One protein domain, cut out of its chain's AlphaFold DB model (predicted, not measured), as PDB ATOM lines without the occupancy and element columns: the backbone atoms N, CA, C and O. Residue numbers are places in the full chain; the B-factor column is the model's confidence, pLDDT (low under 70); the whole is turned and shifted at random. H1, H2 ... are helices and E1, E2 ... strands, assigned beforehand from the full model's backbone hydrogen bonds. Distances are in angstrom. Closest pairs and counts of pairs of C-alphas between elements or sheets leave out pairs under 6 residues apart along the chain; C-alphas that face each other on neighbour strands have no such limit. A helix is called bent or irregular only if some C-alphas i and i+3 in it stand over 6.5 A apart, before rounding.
ATOM      1  N   ILE A  10     -29.487  33.239  16.182       97.56
ATOM      2  CA  ILE A  10     -29.836  34.550  15.614       97.56
ATOM      3  C   ILE A  10     -28.644  35.509  15.702       97.56
ATOM      4  O   ILE A  10     -28.318  36.191  14.732       97.56
ATOM      5  N   LYS A  11     -27.959  35.541  16.850       97.12
ATOM      6  CA  LYS A  11     -26.765  36.362  17.055       97.12
ATOM      7  C   LYS A  11     -25.652  35.962  16.092       97.12
ATOM      8  O   LYS A  11     -25.074  36.838  15.460       97.12
ATOM      9  N   ASN A  12     -25.349  34.670  15.973       96.31
ATOM     10  CA  ASN A  12     -24.285  34.200  15.087       96.31
ATOM     11  C   ASN A  12     -24.608  34.495  13.623       96.31
ATOM     12  O   ASN A  12     -23.714  34.925  12.904       96.31
ATOM     13  N   ASN A  13     -25.872  34.349  13.217       96.38
ATOM     14  CA  ASN A  13     -26.317  34.726  11.883       96.38
ATOM     15  C   ASN A  13     -26.087  36.216  11.607       96.38
ATOM     16  O   ASN A  13     -25.446  36.566  10.624       96.38
ATOM     17  N   LEU A  14     -26.503  37.099  12.523       96.12
ATOM     18  CA  LEU A  14     -26.235  38.534  12.398       96.12
ATOM     19  C   LEU A  14     -24.729  38.838  12.337       96.12
ATOM     20  O   LEU A  14     -24.300  39.675  11.546       96.12
ATOM     21  N   MET A  15     -23.918  38.146  13.140       97.06
ATOM     22  CA  MET A  15     -22.463  38.322  13.168       97.06
ATOM     23  C   MET A  15     -21.771  37.929  11.856       97.06
ATOM     24  O   MET A  15     -20.667  38.420  11.613       97.06
ATOM     25  N   GLU A  16     -22.392  37.129  10.979       95.38
ATOM     26  CA  GLU A  16     -21.843  36.839   9.644       95.38
ATOM     27  C   GLU A  16     -21.586  38.135   8.858       95.38
ATOM     28  O   GLU A  16     -20.586  38.227   8.150       95.38
ATOM     29  N   THR A  17     -22.398  39.181   9.060       95.81
ATOM     30  CA  THR A  17     -22.239  40.499   8.407       95.81
ATOM     31  C   THR A  17     -20.940  41.233   8.757       95.81
ATOM     32  O   THR A  17     -20.572  42.189   8.084       95.81
ATOM     33  N   THR A  18     -20.219  40.792   9.791       96.50
ATOM     34  CA  THR A  18     -18.913  41.365  10.163       96.50
ATOM     35  C   THR A  18     -17.753  40.800   9.340       96.50
ATOM     36  O   THR A  18     -16.659  41.363   9.358       96.50
ATOM     37  N   SER A  19     -17.978  39.705   8.606       95.38
ATOM     38  CA  SER A  19     -17.003  39.134   7.677       95.38
ATOM     39  C   SER A  19     -17.092  39.814   6.313       95.38
ATOM     40  O   SER A  19     -18.179  39.983   5.764       95.38
ATOM     41  N   SER A  20     -15.940  40.124   5.715       92.94
ATOM     42  CA  SER A  20     -15.859  40.677   4.357       92.94
ATOM     43  C   SER A  20     -16.270  39.694   3.255       92.94
ATOM     44  O   SER A  20     -16.431  40.102   2.111       92.94
ATOM     45  N   GLU A  21     -16.384  38.403   3.572       92.31
ATOM     46  CA  GLU A  21     -16.765  37.354   2.615       92.31
ATOM     47  C   GLU A  21     -18.283  37.122   2.551       92.31
ATOM     48  O   GLU A  21     -18.763  36.393   1.682       92.31
ATOM     49  N   THR A  22     -19.042  37.719   3.472       94.81
ATOM     50  CA  THR A  22     -20.489  37.532   3.557       94.81
ATOM     51  C   THR A  22     -21.202  38.397   2.523       94.81
ATOM     52  O   THR A  22     -21.060  39.618   2.516       94.81
ATOM     53  N   ASP A  23     -22.020  37.767   1.679       95.56
ATOM     54  CA  ASP A  23     -22.938  38.454   0.770       95.56
ATOM     55  C   ASP A  23     -24.203  38.840   1.547       95.56
ATOM     56  O   ASP A  23     -25.005  37.983   1.922       95.56
ATOM     57  N   TYR A  24     -24.366  40.126   1.843       97.06
ATOM     58  CA  TYR A  24     -25.550  40.639   2.519       97.06
ATOM     59  C   TYR A  24     -25.943  42.008   1.977       97.06
ATOM     60  O   TYR A  24     -25.120  42.754   1.447       97.06
ATOM     61  N   PHE A  25     -27.208  42.367   2.163       96.81
ATOM     62  CA  PHE A  25     -27.666  43.732   1.946       96.81
ATOM     63  C   PHE A  25     -28.644  44.165   3.032       96.81
ATOM     64  O   PHE A  25     -29.241  43.344   3.732       96.81
ATOM     65  N   ILE A  26     -28.773  45.481   3.175       97.06
ATOM     66  CA  ILE A  26     -29.673  46.118   4.130       97.06
ATOM     67  C   ILE A  26     -30.702  46.920   3.340       97.06
ATOM     68  O   ILE A  26     -30.331  47.689   2.451       97.06
ATOM     69  N   SER A  27     -31.979  46.759   3.671       97.31
ATOM     70  CA  SER A  27     -33.075  47.554   3.115       97.31
ATOM     71  C   SER A  27     -33.882  48.221   4.223       97.31
ATOM     72  O   SER A  27     -33.934  47.729   5.350       97.31
ATOM     73  N   ALA A  28     -34.507  49.346   3.887       97.31
ATOM     74  CA  ALA A  28     -35.444  50.056   4.746       97.31
ATOM     75  C   ALA A  28     -36.823  50.069   4.079       97.31
ATOM     76  O   ALA A  28     -36.893  50.208   2.857       97.31
ATOM     77  N   ASP A  29     -37.882  49.924   4.869       96.56
ATOM     78  CA  ASP A  29     -39.275  49.978   4.411       96.56
ATOM     79  C   ASP A  29     -40.195  50.458   5.556       96.56
ATOM     80  O   ASP A  29     -39.731  50.902   6.615       96.56
ATOM     81  N   GLY A  30     -41.506  50.382   5.348       96.38
ATOM     82  CA  GLY A  30     -42.534  50.568   6.359       96.38
ATOM     83  C   GLY A  30     -43.008  49.266   7.005       96.38
ATOM     84  O   GLY A  30     -42.949  48.181   6.429       96.38
ATOM     85  N   LEU A  31     -43.542  49.382   8.224       97.19
ATOM     86  CA  LEU A  31     -44.202  48.267   8.903       97.19
ATOM     87  C   LEU A  31     -45.432  47.814   8.101       97.19
ATOM     88  O   LEU A  31     -46.293  48.631   7.789       97.19
ATOM     89  N   ASN A  32     -45.543  46.519   7.803       95.12
ATOM     90  CA  ASN A  32     -46.644  45.991   6.997       95.12
ATOM     91  C   ASN A  32     -47.988  46.017   7.772       95.12
ATOM     92  O   ASN A  32     -48.155  45.231   8.712       95.12
ATOM     93  N   PRO A  33     -48.976  46.840   7.365       93.50
ATOM     94  CA  PRO A  33     -50.252  46.972   8.077       93.50
ATOM     95  C   PRO A  33     -51.142  45.724   7.986       93.50
ATOM     96  O   PRO A  33     -52.015  45.540   8.826       93.50
ATOM     97  N   PHE A  34     -50.927  44.849   6.999       93.31
ATOM     98  CA  PHE A  34     -51.691  43.605   6.846       93.31
ATOM     99  C   PHE A  34     -51.169  42.470   7.733       93.31
ATOM    100  O   PHE A  34     -51.854  41.467   7.908       93.31
ATOM    101  N   MET A  35     -49.946  42.604   8.253       94.81
ATOM    102  CA  MET A  35     -49.325  41.624   9.148       94.81
ATOM    103  C   MET A  35     -49.358  42.060  10.616       94.81
ATOM    104  O   MET A  35     -49.391  41.204  11.495       94.81
ATOM    105  N   PHE A  36     -49.327  43.370  10.880       95.06
ATOM    106  CA  PHE A  36     -49.185  43.942  12.220       95.06
ATOM    107  C   PHE A  36     -50.348  44.881  12.556       95.06
ATOM    108  O   PHE A  36     -50.192  46.100  12.565       95.06
ATOM    109  N   ASP A  37     -51.514  44.310  12.854       92.81
ATOM    110  CA  ASP A  37     -52.761  45.038  13.137       92.81
ATOM    111  C   ASP A  37     -53.116  45.125  14.636       92.81
ATOM    112  O   ASP A  37     -54.079  45.796  15.020       92.81
ATOM    113  N   ALA A  38     -52.327  44.483  15.504       94.44
ATOM    114  CA  ALA A  38     -52.562  44.491  16.943       94.44
ATOM    115  C   ALA A  38     -52.438  45.913  17.546       94.44
ATOM    116  O   ALA A  38     -51.657  46.734  17.052       94.44
ATOM    117  N   PRO A  39     -53.155  46.221  18.652       95.75
ATOM    118  CA  PRO A  39     -53.176  47.559  19.252       95.75
ATOM    119  C   PRO A  39     -51.795  48.151  19.563       95.75
ATOM    120  O   PRO A  39     -51.590  49.353  19.412       95.75
ATOM    121  N   GLU A  40     -50.822  47.320  19.946       94.81
ATOM    122  CA  GLU A  40     -49.442  47.752  20.203       94.81
ATOM    123  C   GLU A  40     -48.731  48.358  18.982       94.81
ATOM    124  O   GLU A  40     -47.816  49.171  19.149       94.81
ATOM    125  N   PHE A  41     -49.163  48.012  17.764       96.19
ATOM    126  CA  PHE A  41     -48.578  48.521  16.528       96.19
ATOM    127  C   PHE A  41     -49.256  49.789  16.004       96.19
ATOM    128  O   PHE A  41     -48.678  50.483  15.170       96.19
ATOM    129  N   GLN A  42     -50.429  50.166  16.527       96.25
ATOM    130  CA  GLN A  42     -51.187  51.328  16.038       96.25
ATOM    131  C   GLN A  42     -50.372  52.626  16.035       96.25
ATOM    132  O   GLN A  42     -50.532  53.460  15.145       96.25
ATOM    133  N   LYS A  43     -49.445  52.796  16.988       96.88
ATOM    134  CA  LYS A  43     -48.596  53.996  17.050       96.88
ATOM    135  C   LYS A  43     -47.695  54.176  15.821       96.88
ATOM    136  O   LYS A  43     -47.326  55.314  15.513       96.88
ATOM    137  N   TYR A  44     -47.384  53.087  15.116       97.75
ATOM    138  CA  TYR A  44     -46.535  53.070  13.926       97.75
ATOM    139  C   TYR A  44     -47.293  53.394  12.633       97.75
ATOM    140  O   TYR A  44     -46.653  53.568  11.602       97.75
ATOM    141  N   PHE A  45     -48.620  53.547  12.682       97.88
ATOM    142  CA  PHE A  45     -49.448  53.903  11.529       97.88
ATOM    143  C   PHE A  45     -50.039  55.307  11.671       97.88
ATOM    144  O   PHE A  45     -50.218  55.821  12.781       97.88
ATOM    145  N   ASN A  46     -50.298  55.976  10.550       96.62
ATOM    146  CA  ASN A  46     -51.034  57.237  10.517       96.62
ATOM    147  C   ASN A  46     -52.557  56.993  10.550       96.62
ATOM    148  O   ASN A  46     -53.024  55.857  10.588       96.62
ATOM    149  N   ASN A  47     -53.347  58.067  10.530       94.88
ATOM    150  CA  ASN A  47     -54.812  57.970  10.584       94.88
ATOM    151  C   ASN A  47     -55.433  57.326   9.325       94.88
ATOM    152  O   ASN A  47     -56.616  57.000   9.340       94.88
ATOM    153  N   CYS A  48     -54.652  57.154   8.255       93.75
ATOM    154  CA  CYS A  48     -55.036  56.464   7.024       93.75
ATOM    155  C   CYS A  48     -54.629  54.977   7.029       93.75
ATOM    156  O   CYS A  48     -54.920  54.273   6.066       93.75
ATOM    157  N   GLY A  49     -53.967  54.493   8.088       93.56
ATOM    158  CA  GLY A  49     -53.451  53.123   8.178       93.56
ATOM    159  C   GLY A  49     -52.121  52.901   7.450       93.56
ATOM    160  O   GLY A  49     -51.677  51.764   7.327       93.56
ATOM    161  N   GLU A  50     -51.470  53.964   6.978       96.44
ATOM    162  CA  GLU A  50     -50.175  53.880   6.303       96.44
ATOM    163  C   GLU A  50     -49.050  53.880   7.338       96.44
ATOM    164  O   GLU A  50     -49.137  54.557   8.371       96.44
ATOM    165  N   SER A  51     -47.979  53.132   7.068       97.50
ATOM    166  CA  SER A  51     -46.804  53.111   7.934       97.50
ATOM    167  C   SER A  51     -46.188  54.500   8.047       97.50
ATOM    168  O   SER A  51     -45.961  55.173   7.046       97.50
ATOM    169  N   LYS A  52     -45.842  54.900   9.269       97.81
ATOM    170  CA  LYS A  52     -45.024  56.084   9.552       97.81
ATOM    171  C   LYS A  52     -43.539  55.755   9.393       97.81
ATOM    172  O   LYS A  52     -42.765  55.954  10.324       97.81
ATOM    173  N   ASP A  53     -43.144  55.210   8.252       97.06
ATOM    174  CA  ASP A  53     -41.775  54.776   7.933       97.06
ATOM    175  C   ASP A  53     -40.736  55.908   8.054       97.06
ATOM    176  O   ASP A  53     -39.601  55.677   8.461       97.06
ATOM    177  N   TRP A  54     -41.144  57.162   7.845       96.38
ATOM    178  CA  TRP A  54     -40.312  58.343   8.112       96.38
ATOM    179  C   TRP A  54     -39.890  58.493   9.587       96.38
ATOM    180  O   TRP A  54     -38.904  59.169   9.885       96.38
ATOM    181  N   LEU A  55     -40.641  57.897  10.519       97.75
ATOM    182  CA  LEU A  55     -40.404  57.970  11.964       97.75
ATOM    183  C   LEU A  55     -39.999  56.609  12.547       97.75
ATOM    184  O   LEU A  55     -39.090  56.535  13.376       97.75
ATOM    185  N   TYR A  56     -40.640  55.541  12.077       98.12
ATOM    186  CA  TYR A  56     -40.499  54.171  12.555       98.12
ATOM    187  C   TYR A  56     -40.281  53.195  11.383       98.12
ATOM    188  O   TYR A  56     -41.128  52.333  11.140       98.12
ATOM    189  N   PRO A  57     -39.175  53.324  10.627       98.19
ATOM    190  CA  PRO A  57     -38.894  52.412   9.529       98.19
ATOM    191  C   PRO A  57     -38.650  50.998  10.056       98.19
ATOM    192  O   PRO A  57     -38.104  50.808  11.157       98.19
ATOM    193  N   THR A  58     -38.992  50.009   9.238       98.31
ATOM    194  CA  THR A  58     -38.413  48.676   9.361       98.31
ATOM    195  C   THR A  58     -37.066  48.647   8.645       98.31
ATOM    196  O   THR A  58     -36.857  49.307   7.630       98.31
ATOM    197  N   MET A  59     -36.115  47.908   9.207       98.19
ATOM    198  CA  MET A  59     -34.801  47.660   8.626       98.19
ATOM    199  C   MET A  59     -34.629  46.158   8.494       98.19
ATOM    200  O   MET A  59     -34.665  45.447   9.498       98.19
ATOM    201  N   SER A  60     -34.422  45.678   7.277       98.12
ATOM    202  CA  SER A  60     -34.177  44.266   7.012       98.12
ATOM    203  C   SER A  60     -32.719  44.039   6.651       98.12
ATOM    204  O   SER A  60     -32.160  44.750   5.819       98.12
ATOM    205  N   ILE A  61     -32.112  43.030   7.266       98.12
ATOM    206  CA  ILE A  61     -30.796  42.504   6.911       98.12
ATOM    207  C   ILE A  61     -31.028  41.162   6.229       98.12
ATOM    208  O   ILE A  61     -31.589  40.249   6.839       98.12
ATOM    209  N   ILE A  62     -30.611  41.060   4.969       97.88
ATOM    210  CA  ILE A  62     -30.762  39.860   4.154       97.88
ATOM    211  C   ILE A  62     -29.378  39.280   3.903       97.88
ATOM    212  O   ILE A  62     -28.550  39.909   3.245       97.88
ATOM    213  N   ILE A  63     -29.134  38.086   4.437       97.44
ATOM    214  CA  ILE A  63     -27.851  37.385   4.350       97.44
ATOM    215  C   ILE A  63     -28.004  36.249   3.350       97.44
ATOM    216  O   ILE A  63     -28.813  35.340   3.539       97.44
ATOM    217  N   SER A  64     -27.241  36.324   2.267       95.94
ATOM    218  CA  SER A  64     -27.308  35.402   1.145       95.94
ATOM    219  C   SER A  64     -26.246  34.317   1.265       95.94
ATOM    220  O   SER A  64     -25.048  34.584   1.286       95.94
ATOM    221  N   HIS A  65     -26.684  33.062   1.244       91.94
ATOM    222  CA  HIS A  65     -25.803  31.901   1.198       91.94
ATOM    223  C   HIS A  65     -25.919  31.254  -0.172       91.94
ATOM    224  O   HIS A  65     -26.916  30.601  -0.493       91.94
ATOM    225  N   LYS A  66     -24.887  31.431  -0.996       85.50
ATOM    226  CA  LYS A  66     -24.756  30.694  -2.254       85.50
ATOM    227  C   LYS A  66     -24.091  29.355  -1.991       85.50
ATOM    228  O   LYS A  66     -22.960  29.294  -1.517       85.50
ATOM    229  N   ASN A  67     -24.762  28.277  -2.371       74.62
ATOM    230  CA  ASN A  67     -24.100  27.010  -2.647       74.62
ATOM    231  C   ASN A  67     -24.117  26.767  -4.175       74.62
ATOM    232  O   ASN A  67     -24.644  27.574  -4.939       74.62
ATOM    233  N   LYS A  68     -23.494  25.687  -4.665       71.06
ATOM    234  CA  LYS A  68     -23.322  25.451  -6.117       71.06
ATOM    235  C   LYS A  68     -24.638  25.340  -6.914       71.06
ATOM    236  O   LYS A  68     -24.569  25.329  -8.139       71.06
ATOM    237  N   LYS A  69     -25.794  25.191  -6.258       76.19
ATOM    238  CA  LYS A  69     -27.094  24.967  -6.914       76.19
ATOM    239  C   LYS A  69     -28.207  25.896  -6.426       76.19
ATOM    240  O   LYS A  69     -29.084  26.216  -7.217       76.19
ATOM    241  N   ASP A  70     -28.129  26.365  -5.186       79.50
ATOM    242  CA  ASP A  70     -29.190  27.086  -4.495       79.50
ATOM    243  C   ASP A  70     -28.664  28.388  -3.879       79.50
ATOM    244  O   ASP A  70     -27.569  28.451  -3.308       79.50
ATOM    245  N   LEU A  71     -29.494  29.424  -3.969       86.50
ATOM    246  CA  LEU A  71     -29.381  30.642  -3.180       86.50
ATOM    247  C   LEU A  71     -30.413  30.550  -2.057       86.50
ATOM    248  O   LEU A  71     -31.613  30.525  -2.327       86.50
ATOM    249  N   VAL A  72     -29.954  30.495  -0.810       92.75
ATOM    250  CA  VAL A  72     -30.832  30.578   0.365       92.75
ATOM    251  C   VAL A  72     -30.541  31.860   1.125       92.75
ATOM    252  O   VAL A  72     -29.395  32.300   1.177       92.75
ATOM    253  N   GLN A  73     -31.579  32.468   1.691       95.00
ATOM    254  CA  GLN A  73     -31.470  33.754   2.370       95.00
ATOM    255  C   GLN A  73     -32.034  33.672   3.779       95.00
ATOM    256  O   GLN A  73     -33.121  33.129   3.997       95.00
ATOM    257  N   ASP A  74     -31.285  34.239   4.714       97.12
ATOM    258  CA  ASP A  74     -31.760  34.523   6.060       97.12
ATOM    259  C   ASP A  74     -32.174  35.992   6.133       97.12
ATOM    260  O   ASP A  74     -31.565  36.849   5.492       97.12
ATOM    261  N   HIS A  75     -33.234  36.276   6.885       97.62
ATOM    262  CA  HIS A  75     -33.805  37.611   7.018       97.62
ATOM    263  C   HIS A  75     -33.961  37.944   8.497       97.62
ATOM    264  O   HIS A  75     -34.631  37.216   9.236       97.62
TER     265      HIS A  75
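Overview. This is residues 10 to 75 of the 98 residues of an uncharacterized protein of Sphingobacterium sp. IITKGP-BTPF85 (UniProt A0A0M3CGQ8). A long, twisted three-stranded sheet has the short helix H1 across one face, and its other face is bare; beyond one end of E1 and E2, a lobe made mostly of loops, residues 30 to 57, holds the small helix H2. The hairpin of E2 and E3 reaches away from that lobe, with its turn at the far end of the model. The printed part has 66 residues, with two named helices and three named strands in the order H1, E1, H2, E2, E3; the class is mixed, helices and strands. The sheet's order is E1, E2, E3, all antiparallel. The whole is loose, with a radius of gyration of the C-alphas of 15.7 A, and only just elongated, with spans of 47 by 24 by 18 A.

Arrangement. H1, residues 10 to 18, is on the sheet of E1, residues 23 to 29, E2, residues 58 to 66, and E3, residues 71 to 75. Its height over the sheet is 9.4 A. It lies over E2 and E3, over E2 only just, with 3 of its 9 C-alphas, and runs across the strands, at 67 degrees to E3 on the local plane. Its closest C-alphas to E1 are those of Thr 17 and Tyr 24, 6.8 A apart. Edge strand E1 and inner strand E2 are antiparallel at 157 degrees; N 27 and O 60, 2.9 A apart, are within hydrogen-bond range. E2 and edge strand E3 form a hairpin, antiparallel at 153 degrees, with N 65 and O 72 2.8 A apart, within hydrogen-bond range. The sheet is twisted: its C-alphas lie up to 4.3 A off the best plane. H2, residues 39 to 44, is not on the sheet, with 0 pairs of C-alphas within 10 A, and is apart from H1 and E3. Of the O i to N i+4 pairs, 3 of 5 in H1 and 0 of 2 in H2 are within hydrogen-bond range; in H2, 2 of 3 O i to N i+3 pairs are.

Along the chain. H1 begins at C-alpha 10, (-29.836, 34.550, 15.614), and spans 14.0 A. E1 spans 20.3 A. H2 spans 10.1 A and is irregular: C-alphas 40 and 43 are 7.0 A apart. E2 spans 25.4 A from C-alpha 58 at (-38.413, 48.676, 9.361). E3 spans 13.1 A and ends at C-alpha 75, (-33.805, 37.611, 7.018).

Size, cuts and confidence. The two C-alphas farthest apart, those of Asn 47 and Lys 68, are 48.2 A apart. The printed part has no cut. The link from H2 to E2, residues 45 to 57, is long. The mean pLDDT of the printed part is 94.5, and no printed residue is under 70.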